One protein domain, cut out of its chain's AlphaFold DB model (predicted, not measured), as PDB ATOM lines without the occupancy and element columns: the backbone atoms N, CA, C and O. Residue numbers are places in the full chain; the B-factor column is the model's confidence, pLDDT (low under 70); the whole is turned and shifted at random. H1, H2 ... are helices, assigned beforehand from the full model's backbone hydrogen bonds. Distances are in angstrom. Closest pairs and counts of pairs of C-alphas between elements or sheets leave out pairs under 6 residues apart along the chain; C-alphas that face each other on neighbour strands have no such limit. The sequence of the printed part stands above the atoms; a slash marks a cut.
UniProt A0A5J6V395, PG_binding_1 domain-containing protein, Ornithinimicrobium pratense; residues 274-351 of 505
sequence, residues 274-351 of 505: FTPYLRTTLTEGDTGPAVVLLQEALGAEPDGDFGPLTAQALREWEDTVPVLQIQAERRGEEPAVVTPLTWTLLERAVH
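What this domain is: This is residues 274 to 351 of the 505 residues of the protein "PG_binding_1 domain-containing protein" of Ornithinimicrobium pratense (UniProt A0A5J6V395). Four short helices stand in a loose ring, H1, H2, H3 and H4 following one another round it in chain order, with H1 and H3 at opposite corners. Two stretches outside the helices run side by side across one side of this ring, and they pair briefly as strands do, residues 282 to 283 with residues 337 to 338. The printed part has 78 residues with four named helices, in the order H1, H2, H3, H4, and no named strand; the class is all helix, and the helices hold 42 of the 78 residues. The whole is compact, with a radius of gyration of the C-alphas of 11.1 A, and its outline is rounded, with spans of 27 by 26 by 21 A.

How they stand to each other: The printed part begins with residues 274 to 288, a stretch of 15 residues with no named element, whose C-alphas lie 7 to 15 A from the mean of all C-alphas. Within this stretch, residues 282 to 283 pair antiparallel with residues 337 to 338, a pairing too short to make a named strand. H1, residues 289 to 298, comes next, and a short link of 9 residues joins it to H2, residues 308 to 318. H1 and H2 touch, with 5 pairs of C-alphas within 8 A; the closest are those of Leu 298 and Ala 313, 6.0 A apart. Their lines stand at a steep tilt of 54 degrees, and they run the same way. A tight link of 3 residues joins H2 to H3, residues 322 to 331. H2 and H3 touch, and their closest C-alphas, those of Glu 318 and Leu 324, are 5.0 A apart. They run opposite ways at a steep tilt of 45 degrees. H1 and H3 are apart. A short link of 8 residues, which holds residues 337 to 338 of the brief pairing, leads from H3 to H4, residues 340 to 350. H3 and H4 are close but not clearly touching; their closest C-alphas are those of Leu 324 and Thr 342, 6.9 A apart. Their lines stand at 37 degrees, a tilt only just steep, and they run opposite ways. H1 and H4 are also close but not clearly touching, with 6.9 A between their closest C-alphas, those of Ala 297 and Val 350, and they run the same way at a steep tilt of 53 degrees. H2 and H4 are near each other, with 5 pairs of C-alphas within 10 A and no pair within 8 A. In H1, H2, H3 and H4, every O i to N i+4 pair is within hydrogen-bond range.

Where its parts are: H1 runs from Pro 289, with its C-alpha at (-18.379, -38.868, -26.939), to Leu 298, a length of 14.2 A from first to last C-alpha. H2 runs from Pro 308 to Glu 318 and is 14.9 A long. H3 runs from Pro 322, with its C-alpha at (-22.462, -27.362, -2.737), to Arg 331 and is 14.4 A long. H4 runs from Pro 340 to Val 350, whose C-alpha is at (-28.818, -39.082, -13.638), and is 15.3 A long. H2 and H4, with 11 residues each, are the longest helices by residues.

The domain as a whole: The two C-alphas farthest apart are those of Glu 333 and His 351, at 30.3 A. The first and last printed C-alphas, those of Phe 274 and His 351, are 9.9 A apart. The printed part has no cut from residue 274 to residue 351, and no link between its helices is long. The mean pLDDT of the printed part is 96.5, and no printed residue of this model is under 70.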
ATOM      1  N   PHE A 274     -21.720 -43.340 -17.959       97.38
ATOM      2  CA  PHE A 274     -20.668 -42.581 -17.272       97.38
ATOM      3  C   PHE A 274     -19.457 -43.429 -16.898       97.38
ATOM      4  O   PHE A 274     -18.349 -42.894 -16.813       97.38
ATOM      5  N   THR A 275     -19.633 -44.741 -16.699       94.69
ATOM      6  CA  THR A 275     -18.587 -45.651 -16.202       94.69
ATOM      7  C   THR A 275     -17.226 -45.496 -16.916       94.69
ATOM      8  O   THR A 275     -16.203 -45.467 -16.226       94.69
ATOM      9  N   PRO A 276     -17.141 -45.333 -18.256       94.06
ATOM     10  CA  PRO A 276     -15.862 -45.129 -18.948       94.06
ATOM     11  C   PRO A 276     -15.159 -43.800 -18.624       94.06
ATOM     12  O   PRO A 276     -13.951 -43.678 -18.840       94.06
ATOM     13  N   TYR A 277     -15.895 -42.800 -18.135       96.00
ATOM     14  CA  TYR A 277     -15.442 -41.415 -17.994       96.00
ATOM     15  C   TYR A 277     -15.218 -40.969 -16.550       96.00
ATOM     16  O   TYR A 277     -14.534 -39.965 -16.351       96.00
ATOM     17  N   LEU A 278     -15.678 -41.736 -15.551       94.38
ATOM     18  CA  LEU A 278     -15.589 -41.417 -14.111       94.38
ATOM     19  C   LEU A 278     -14.181 -41.041 -13.614       94.38
ATOM     20  O   LEU A 278     -14.032 -40.414 -12.571       94.38
ATOM     21  N   ARG A 279     -13.131 -41.413 -14.353       91.38
ATOM     22  CA  ARG A 279     -11.724 -41.127 -14.017       91.38
ATOM     23  C   ARG A 279     -11.029 -40.148 -14.959       91.38
ATOM     24  O   ARG A 279      -9.808 -39.999 -14.907       91.38
ATOM     25  N   THR A 280     -11.778 -39.535 -15.861       93.31
ATOM     26  CA  THR A 280     -11.253 -38.593 -16.848       93.31
ATOM     27  C   THR A 280     -11.429 -37.156 -16.370       93.31
ATOM     28  O   THR A 280     -12.213 -36.875 -15.462       93.31
ATOM     29  N   THR A 281     -10.697 -36.249 -17.007       95.62
ATOM     30  CA  THR A 281     -10.903 -34.808 -16.884       95.62
ATOM     31  C   THR A 281     -11.259 -34.282 -18.264       95.62
ATOM     32  O   THR A 281     -10.545 -34.602 -19.215       95.62
ATOM     33  N   LEU A 282     -12.320 -33.482 -18.359       97.38
ATOM     34  CA  LEU A 282     -12.619 -32.687 -19.552       97.38
ATOM     35  C   LEU A 282     -12.456 -31.203 -19.244       97.38
ATOM     36  O   LEU A 282     -12.708 -30.778 -18.119       97.38
ATOM     37  N   THR A 283     -12.093 -30.412 -20.242       97.50
ATOM     38  CA  THR A 283     -12.040 -28.950 -20.175       97.50
ATOM     39  C   THR A 283     -12.633 -28.325 -21.437       97.50
ATOM     40  O   THR A 283     -12.710 -28.972 -22.481       97.50
ATOM     41  N   GLU A 284     -13.025 -27.048 -21.370       96.31
ATOM     42  CA  GLU A 284     -13.435 -26.304 -22.570       96.31
ATOM     43  C   GLU A 284     -12.404 -26.447 -23.707       96.31
ATOM     44  O   GLU A 284     -11.202 -26.251 -23.509       96.31
ATOM     45  N   GLY A 285     -12.896 -26.763 -24.905       96.88
ATOM     46  CA  GLY A 285     -12.102 -27.073 -26.095       96.88
ATOM     47  C   GLY A 285     -11.930 -28.568 -26.378       96.88
ATOM     48  O   GLY A 285     -11.563 -28.911 -27.504       96.88
ATOM     49  N   ASP A 286     -12.216 -29.444 -25.412       98.44
ATOM     50  CA  ASP A 286     -12.273 -30.889 -25.649       98.44
ATOM     51  C   ASP A 286     -13.474 -31.259 -26.527       98.44
ATOM     52  O   ASP A 286     -14.495 -30.567 -26.545       98.44
ATOM     53  N   THR A 287     -13.352 -32.371 -27.255       98.50
ATOM     54  CA  THR A 287     -14.410 -32.877 -28.133       98.50
ATOM     55  C   THR A 287     -14.570 -34.391 -28.018       98.50
ATOM     56  O   THR A 287     -13.651 -35.106 -27.606       98.50
ATOM     57  N   GLY A 288     -15.736 -34.901 -28.410       97.94
ATOM     58  CA  GLY A 288     -15.993 -36.332 -28.565       97.94
ATOM     59  C   GLY A 288     -17.098 -36.885 -27.660       97.94
ATOM     60  O   GLY A 288     -17.843 -36.129 -27.043       97.94
ATOM     61  N   PRO A 289     -17.221 -38.222 -27.565       98.38
ATOM     62  CA  PRO A 289     -18.379 -38.868 -26.939       98.38
ATOM     63  C   PRO A 289     -18.583 -38.531 -25.456       98.38
ATOM     64  O   PRO A 289     -19.715 -38.459 -24.998       98.38
ATOM     65  N   ALA A 290     -17.502 -38.269 -24.715       98.31
ATOM     66  CA  ALA A 290     -17.603 -37.832 -23.323       98.31
ATOM     67  C   ALA A 290     -18.281 -36.454 -23.205       98.31
ATOM     68  O   ALA A 290     -19.033 -36.207 -22.269       98.31
ATOM     69  N   VAL A 291     -18.040 -35.560 -24.170       98.75
ATOM     70  CA  VAL A 291     -18.665 -34.232 -24.209       98.75
ATOM     71  C   VAL A 291     -20.141 -34.346 -24.578       98.75
ATOM     72  O   VAL A 291     -20.956 -33.682 -23.950       98.75
ATOM     73  N   VAL A 292     -20.488 -35.229 -25.522       98.44
ATOM     74  CA  VAL A 292     -21.889 -35.537 -25.861       98.44
ATOM     75  C   VAL A 292     -22.646 -35.978 -24.610       98.44
ATOM     76  O   VAL A 292     -23.655 -35.372 -24.269       98.44
ATOM     77  N   LEU A 293     -22.105 -36.946 -23.862       98.31
ATOM     78  CA  LEU A 293     -22.721 -37.412 -22.619       98.31
ATOM     79  C   LEU A 293     -22.897 -36.283 -21.588       98.31
ATOM     80  O   LEU A 293     -23.955 -36.149 -20.974       98.31
ATOM     81  N   LEU A 294     -21.865 -35.453 -21.398       98.56
ATOM     82  CA  LEU A 294     -21.933 -34.285 -20.517       98.56
ATOM     83  C   LEU A 294     -23.067 -33.337 -20.932       98.56
ATOM     84  O   LEU A 294     -23.828 -32.873 -20.085       98.56
ATOM     85  N   GLN A 295     -23.169 -33.040 -22.226       98.31
ATOM     86  CA  GLN A 295     -24.173 -32.137 -22.782       98.31
ATOM     87  C   GLN A 295     -25.581 -32.699 -22.615       98.31
ATOM     88  O   GLN A 295     -26.459 -31.978 -22.147       98.31
ATOM     89  N   GLU A 296     -25.781 -33.982 -22.920       96.88
ATOM     90  CA  GLU A 296     -27.051 -34.671 -22.711       96.88
ATOM     91  C   GLU A 296     -27.474 -34.565 -21.247       96.88
ATOM     92  O   GLU A 296     -28.548 -34.029 -20.963       96.88
ATOM     93  N   ALA A 297     -26.609 -34.969 -20.313       97.31
ATOM     94  CA  ALA A 297     -26.897 -34.969 -18.880       97.31
ATOM     95  C   ALA A 297     -27.202 -33.568 -18.313       97.31
ATOM     96  O   ALA A 297     -28.041 -33.434 -17.421       97.31
ATOM     97  N   LEU A 298     -26.558 -32.523 -18.845       97.75
ATOM     98  CA  LEU A 298     -26.773 -31.125 -18.449       97.75
ATOM     99  C   LEU A 298     -27.884 -30.418 -19.238       97.75
ATOM    100  O   LEU A 298     -28.239 -29.286 -18.917       97.75
ATOM    101  N   GLY A 299     -28.433 -31.050 -20.275       95.44
ATOM    102  CA  GLY A 299     -29.474 -30.463 -21.118       95.44
ATOM    103  C   GLY A 299     -28.956 -29.475 -22.164       95.44
ATOM    104  O   GLY A 299     -29.767 -28.829 -22.827       95.44
ATOM    105  N   ALA A 300     -27.640 -29.378 -22.360       96.00
ATOM    106  CA  ALA A 300     -27.040 -28.627 -23.459       96.00
ATOM    107  C   ALA A 300     -27.230 -29.352 -24.807       96.00
ATOM    108  O   ALA A 300     -27.647 -30.511 -24.854       96.00
ATOM    109  N   GLU A 301     -26.932 -28.658 -25.908       94.56
ATOM    110  CA  GLU A 301     -26.935 -29.257 -27.246       94.56
ATOM    111  C   GLU A 301     -25.813 -30.307 -27.353       94.56
ATOM    112  O   GLU A 301     -24.660 -29.956 -27.089       94.56
ATOM    113  N   PRO A 302     -26.108 -31.565 -27.729       96.06
ATOM    114  CA  PRO A 302     -25.138 -32.660 -27.762       96.06
ATOM    115  C   PRO A 302     -24.289 -32.673 -29.047       96.06
ATOM    116  O   PRO A 302     -24.236 -33.665 -29.775       96.06
ATOM    117  N   ASP A 303     -23.620 -31.561 -29.357       97.31
ATOM    118  CA  ASP A 303     -22.775 -31.422 -30.555       97.31
ATOM    119  C   ASP A 303     -21.387 -32.077 -30.419       97.31
ATOM    120  O   ASP A 303     -20.665 -32.238 -31.407       97.31
ATOM    121  N   GLY A 304     -21.026 -32.501 -29.206       98.31
ATOM    122  CA  GLY A 304     -19.746 -33.119 -28.894       98.31
ATOM    123  C   GLY A 304     -18.580 -32.139 -28.803       98.31
ATOM    124  O   GLY A 304     -17.448 -32.606 -28.688       98.31
ATOM    125  N   ASP A 305     -18.831 -30.828 -28.815       98.56
ATOM    126  CA  ASP A 305     -17.834 -29.772 -28.660       98.56
ATOM    127  C   ASP A 305     -18.001 -29.068 -27.298       98.56
ATOM    128  O   ASP A 305     -19.022 -28.442 -27.002       98.56
ATOM    129  N   PHE A 306     -16.979 -29.113 -26.433       98.50
ATOM    130  CA  PHE A 306     -17.047 -28.468 -25.119       98.50
ATOM    131  C   PHE A 306     -16.802 -26.964 -25.278       98.50
ATOM    132  O   PHE A 306     -15.722 -26.444 -24.997       98.50
ATOM    133  N   GLY A 307     -17.827 -26.255 -25.745       97.81
ATOM    134  CA  GLY A 307     -17.820 -24.812 -25.941       97.81
ATOM    135  C   GLY A 307     -18.438 -24.005 -24.788       97.81
ATOM    136  O   GLY A 307     -18.814 -24.548 -23.745       97.81
ATOM    137  N   PRO A 308     -18.623 -22.686 -24.994       97.25
ATOM    138  CA  PRO A 308     -19.139 -21.773 -23.971       97.25
ATOM    139  C   PRO A 308     -20.551 -22.099 -23.463       97.25
ATOM    140  O   PRO A 308     -20.877 -21.754 -22.330       97.25
ATOM    141  N   LEU A 309     -21.392 -22.737 -24.288       97.00
ATOM    142  CA  LEU A 309     -22.743 -23.149 -23.892       97.00
ATOM    143  C   LEU A 309     -22.698 -24.360 -22.953       97.00
ATOM    144  O   LEU A 309     -23.343 -24.335 -21.909       97.00
ATOM    145  N   THR A 310     -21.862 -25.359 -23.250       98.31
ATOM    146  CA  THR A 310     -21.588 -26.486 -22.345       98.31
ATOM    147  C   THR A 310     -20.994 -25.990 -21.024       98.31
ATOM    148  O   THR A 310     -21.435 -26.392 -19.951       98.31
ATOM    149  N   ALA A 311     -20.058 -25.034 -21.076       97.88
ATOM    150  CA  ALA A 311     -19.481 -24.402 -19.887       97.88
ATOM    151  C   ALA A 311     -20.502 -23.598 -19.065       97.88
ATOM    152  O   ALA A 311     -20.389 -23.493 -17.843       97.88
ATOM    153  N   GLN A 312     -21.492 -22.986 -19.718       96.62
ATOM    154  CA  GLN A 312     -22.596 -22.326 -19.030       96.62
ATOM    155  C   GLN A 312     -23.496 -23.347 -18.327       96.62
ATOM    156  O   GLN A 312     -23.707 -23.201 -17.128       96.62
ATOM    157  N   ALA A 313     -23.954 -24.383 -19.035       97.75
ATOM    158  CA  ALA A 313     -24.804 -25.428 -18.464       97.75
ATOM    159  C   ALA A 313     -24.121 -26.138 -17.284       97.75
ATOM    160  O   ALA A 313     -24.747 -26.378 -16.253       97.75
ATOM    161  N   LEU A 314     -22.809 -26.392 -17.392       98.06
ATOM    162  CA  LEU A 314     -22.025 -26.953 -16.294       98.06
ATOM    163  C   LEU A 314     -22.046 -26.032 -15.072       98.06
ATOM    164  O   LEU A 314     -22.369 -26.499 -13.989       98.06
ATOM    165  N   ARG A 315     -21.763 -24.732 -15.230       96.44
ATOM    166  CA  ARG A 315     -21.781 -23.776 -14.108       96.44
ATOM    167  C   ARG A 315     -23.151 -23.663 -13.445       96.44
ATOM    168  O   ARG A 315     -23.226 -23.634 -12.224       96.44
ATOM    169  N   GLU A 316     -24.219 -23.623 -14.241       95.88
ATOM    170  CA  GLU A 316     -25.591 -23.564 -13.725       95.88
ATOM    171  C   GLU A 316     -25.917 -24.783 -12.854       95.88
ATOM    172  O   GLU A 316     -26.564 -24.635 -11.819       95.88
ATOM    173  N   TRP A 317     -25.428 -25.969 -13.224       97.06
ATOM    174  CA  TRP A 317     -25.567 -27.161 -12.393       97.06
ATOM    175  C   TRP A 317     -24.603 -27.177 -11.194       97.06
ATOM    176  O   TRP A 317     -25.036 -27.500 -10.087       97.06
ATOM    177  N   GLU A 318     -23.334 -26.783 -11.366       97.38
ATOM    178  CA  GLU A 318     -22.346 -26.672 -10.277       97.38
ATOM    179  C   GLU A 318     -22.874 -25.785  -9.132       97.38
ATOM    180  O   GLU A 318     -22.719 -26.144  -7.966       97.38
ATOM    181  N   ASP A 319     -23.578 -24.691  -9.448       96.12
ATOM    182  CA  ASP A 319     -24.203 -23.782  -8.474       96.12
ATOM    183  C   ASP A 319     -25.302 -24.446  -7.618       96.12
ATOM    184  O   ASP A 319     -25.670 -23.928  -6.560       96.12
ATOM    185  N   THR A 320     -25.836 -25.595  -8.046       95.38
ATOM    186  CA  THR A 320     -26.848 -26.362  -7.294       95.38
ATOM    187  C   THR A 320     -26.243 -27.421  -6.373       95.38
ATOM    188  O   THR A 320     -26.934 -27.930  -5.490       95.38
ATOM    189  N   VAL A 321     -24.958 -27.743  -6.546       95.56
ATOM    190  CA  VAL A 321     -24.279 -28.823  -5.826       95.56
ATOM    191  C   VAL A 321     -23.174 -28.224  -4.948       95.56
ATOM    192  O   VAL A 321     -22.123 -27.854  -5.469       95.56
ATOM    193  N   PRO A 322     -23.336 -28.158  -3.610       94.12
ATOM    194  CA  PRO A 322     -22.462 -27.362  -2.737       94.12
ATOM    195  C   PRO A 322     -20.953 -27.616  -2.893       94.12
ATOM    196  O   PRO A 322     -20.159 -26.679  -2.925       94.12
ATOM    197  N   VAL A 323     -20.532 -28.878  -3.024       96.06
ATOM    198  CA  VAL A 323     -19.107 -29.207  -3.215       96.06
ATOM    199  C   VAL A 323     -18.591 -28.810  -4.602       96.06
ATOM    200  O   VAL A 323     -17.426 -28.433  -4.726       96.06
ATOM    201  N   LEU A 324     -19.437 -28.838  -5.637       97.31
ATOM    202  CA  LEU A 324     -19.064 -28.385  -6.978       97.31
ATOM    203  C   LEU A 324     -19.061 -26.862  -7.083       97.31
ATOM    204  O   LEU A 324     -18.190 -26.323  -7.757       97.31
ATOM    205  N   GLN A 325     -19.936 -26.172  -6.352       96.69
ATOM    206  CA  GLN A 325     -19.871 -24.722  -6.203       96.69
ATOM    207  C   GLN A 325     -18.504 -24.298  -5.645       96.69
ATOM    208  O   GLN A 325     -17.823 -23.467  -6.241       96.69
ATOM    209  N   ILE A 326     -18.033 -24.942  -4.569       96.44
ATOM    210  CA  ILE A 326     -16.691 -24.689  -4.011       96.44
ATOM    211  C   ILE A 326     -15.593 -25.004  -5.042       96.44
ATOM    212  O   ILE A 326     -14.632 -24.245  -5.189       96.44
ATOM    213  N   GLN A 327     -15.715 -26.117  -5.777       95.69
ATOM    214  CA  GLN A 327     -14.773 -26.468  -6.847       95.69
ATOM    215  C   GLN A 327     -14.708 -25.369  -7.925       95.69
ATOM    216  O   GLN A 327     -13.614 -24.975  -8.337       95.69
ATOM    217  N   ALA A 328     -15.861 -24.852  -8.350       95.44
ATOM    218  CA  ALA A 328     -15.985 -23.788  -9.338       95.44
ATOM    219  C   ALA A 328     -15.414 -22.454  -8.829       95.44
ATOM    220  O   ALA A 328     -14.684 -21.777  -9.555       95.44
ATOM    221  N   GLU A 329     -15.669 -22.100  -7.569       94.38
ATOM    222  CA  GLU A 329     -15.118 -20.898  -6.935       94.38
ATOM    223  C   GLU A 329     -13.586 -20.940  -6.863       94.38
ATOM    224  O   GLU A 329     -12.922 -19.951  -7.186       94.38
ATOM    225  N   ARG A 330     -13.006 -22.095  -6.508       93.44
ATOM    226  CA  ARG A 330     -11.545 -22.289  -6.479       93.44
ATOM    227  C   ARG A 330     -10.904 -22.204  -7.859       93.44
ATOM    228  O   ARG A 330      -9.773 -21.731  -7.972       93.44
ATOM    229  N   ARG A 331     -11.606 -22.674  -8.892       93.75
ATOM    230  CA  ARG A 331     -11.183 -22.567 -10.295       93.75
ATOM    231  C   ARG A 331     -11.147 -21.106 -10.762       93.75
ATOM    232  O   ARG A 331     -10.234 -20.723 -11.491       93.75
ATOM    233  N   GLY A 332     -12.094 -20.278 -10.321       92.69
ATOM    234  CA  GLY A 332     -12.152 -18.860 -10.674       92.69
ATOM    235  C   GLY A 332     -12.468 -18.634 -12.157       92.69
ATOM    236  O   GLY A 332     -13.444 -19.169 -12.675       92.69
ATOM    237  N   GLU A 333     -11.662 -17.812 -12.835       92.69
ATOM    238  CA  GLU A 333     -11.851 -17.455 -14.255       92.69
ATOM    239  C   GLU A 333     -11.224 -18.458 -15.240       92.69
ATOM    240  O   GLU A 333     -11.311 -18.257 -16.452       92.69
ATOM    241  N   GLU A 334     -10.573 -19.513 -14.743       95.69
ATOM    242  CA  GLU A 334     -10.030 -20.575 -15.594       95.69
ATOM    243  C   GLU A 334     -11.162 -21.312 -16.344       95.69
ATOM    244  O   GLU A 334     -12.297 -21.351 -15.850       95.69
ATOM    245  N   PRO A 335     -10.876 -21.900 -17.527       96.12
ATOM    246  CA  PRO A 335     -11.873 -22.612 -18.325       96.12
ATOM    247  C   PRO A 335     -12.622 -23.667 -17.514       96.12
ATOM    248  O   PRO A 335     -12.036 -24.281 -16.624       96.12
ATOM    249  N   ALA A 336     -13.898 -23.897 -17.819       96.62
ATOM    250  CA  ALA A 336     -14.700 -24.896 -17.125       96.62
ATOM    251  C   ALA A 336     -14.082 -26.297 -17.263       96.62
ATOM    252  O   ALA A 336     -13.606 -26.676 -18.333       96.62
ATOM    253  N   VAL A 337     -14.099 -27.056 -16.164       97.12
ATOM    254  CA  VAL A 337     -13.474 -28.380 -16.062       97.12
ATOM    255  C   VAL A 337     -14.449 -29.356 -15.425       97.12
ATOM    256  O   VAL A 337     -15.010 -29.069 -14.369       97.12
ATOM    257  N   VAL A 338     -14.587 -30.534 -16.025       98.06
ATOM    258  CA  VAL A 338     -15.258 -31.696 -15.435       98.06
ATOM    259  C   VAL A 338     -14.191 -32.587 -14.819       98.06
ATOM    260  O   VAL A 338     -13.305 -33.076 -15.520       98.06
ATOM    261  N   THR A 339     -14.242 -32.764 -13.502       96.81
ATOM    262  CA  THR A 339     -13.313 -33.609 -12.738       96.81
ATOM    263  C   THR A 339     -13.936 -34.986 -12.463       96.81
ATOM    264  O   THR A 339     -15.145 -35.147 -12.630       96.81
ATOM    265  N   PRO A 340     -13.169 -35.976 -11.966       96.12
ATOM    266  CA  PRO A 340     -13.740 -37.227 -11.457       96.12
ATOM    267  C   PRO A 340     -14.862 -37.032 -10.422       96.12
ATOM    268  O   PRO A 340     -15.844 -37.774 -10.419       96.12
ATOM    269  N   LEU A 341     -14.761 -35.999  -9.573       97.44
ATOM    270  CA  LEU A 341     -15.825 -35.630  -8.636       97.44
ATOM    271  C   LEU A 341     -17.072 -35.121  -9.377       97.44
ATOM    272  O   LEU A 341     -18.178 -35.554  -9.063       97.44
ATOM    273  N   THR A 342     -16.898 -34.249 -10.377       97.94
ATOM    274  CA  THR A 342     -17.999 -33.776 -11.230       97.94
ATOM    275  C   THR A 342     -18.701 -34.943 -11.923       97.94
ATOM    276  O   THR A 342     -19.924 -35.011 -11.887       97.94
ATOM    277  N   TRP A 343     -17.949 -35.891 -12.491       98.00
ATOM    278  CA  TRP A 343     -18.517 -37.077 -13.133       98.00
ATOM    279  C   TRP A 343     -19.307 -37.959 -12.172       98.00
ATOM    280  O   TRP A 343     -20.425 -38.341 -12.494       98.00
ATOM    281  N   THR A 344     -18.751 -38.239 -10.991       97.06
ATOM    282  CA  THR A 344     -19.415 -39.055  -9.959       97.06
ATOM    283  C   THR A 344     -20.747 -38.429  -9.540       97.06
ATOM    284  O   THR A 344     -21.769 -39.102  -9.451       97.06
ATOM    285  N   LEU A 345     -20.762 -37.112  -9.316       97.44
ATOM    286  CA  LEU A 345     -21.979 -36.399  -8.926       97.44
ATOM    287  C   LEU A 345     -22.991 -36.290 -10.069       97.44
ATOM    288  O   LEU A 345     -24.192 -36.302  -9.809       97.44
ATOM    289  N   LEU A 346     -22.528 -36.208 -11.318       97.75
ATOM    290  CA  LEU A 346     -23.407 -36.146 -12.483       97.75
ATOM    291  C   LEU A 346     -24.050 -37.508 -12.747       97.75
ATOM    292  O   LEU A 346     -25.258 -37.565 -12.954       97.75
ATOM    293  N   GLU A 347     -23.282 -38.598 -12.642       97.56
ATOM    294  CA  GLU A 347     -23.812 -39.964 -12.709       97.56
ATOM    295  C   GLU A 347     -24.893 -40.177 -11.650       97.56
ATOM    296  O   GLU A 347     -25.961 -40.669 -11.981       97.56
ATOM    297  N   ARG A 348     -24.676 -39.742 -10.403       95.44
ATOM    298  CA  ARG A 348     -25.682 -39.847  -9.329       95.44
ATOM    299  C   ARG A 348     -26.908 -38.969  -9.548       95.44
ATOM    300  O   ARG A 348     -28.003 -39.339  -9.138       95.44
ATOM    301  N   ALA A 349     -26.749 -37.810 -10.183       94.81
ATOM    302  CA  ALA A 349     -27.884 -36.965 -10.540       94.81
ATOM    303  C   ALA A 349     -28.747 -37.610 -11.642       94.81
ATOM    304  O   ALA A 349     -29.967 -37.460 -11.632       94.81
ATOM    305  N   VAL A 350     -28.123 -38.338 -12.574       96.06
ATOM    306  CA  VAL A 350     -28.818 -39.082 -13.638       96.06
ATOM    307  C   VAL A 350     -29.373 -40.420 -13.135       96.06
ATOM    308  O   VAL A 350     -30.494 -40.790 -13.479       96.06
ATOM    309  N   HIS A 351     -28.622 -41.109 -12.280       95.19
ATOM    310  CA  HIS A 351     -28.914 -42.422 -11.714       95.19
ATOM    311  C   HIS A 351     -28.883 -42.379 -10.177       95.19
ATOM    312  O   HIS A 351     -27.913 -42.834  -9.564       95.19
TER     313      HIS A 351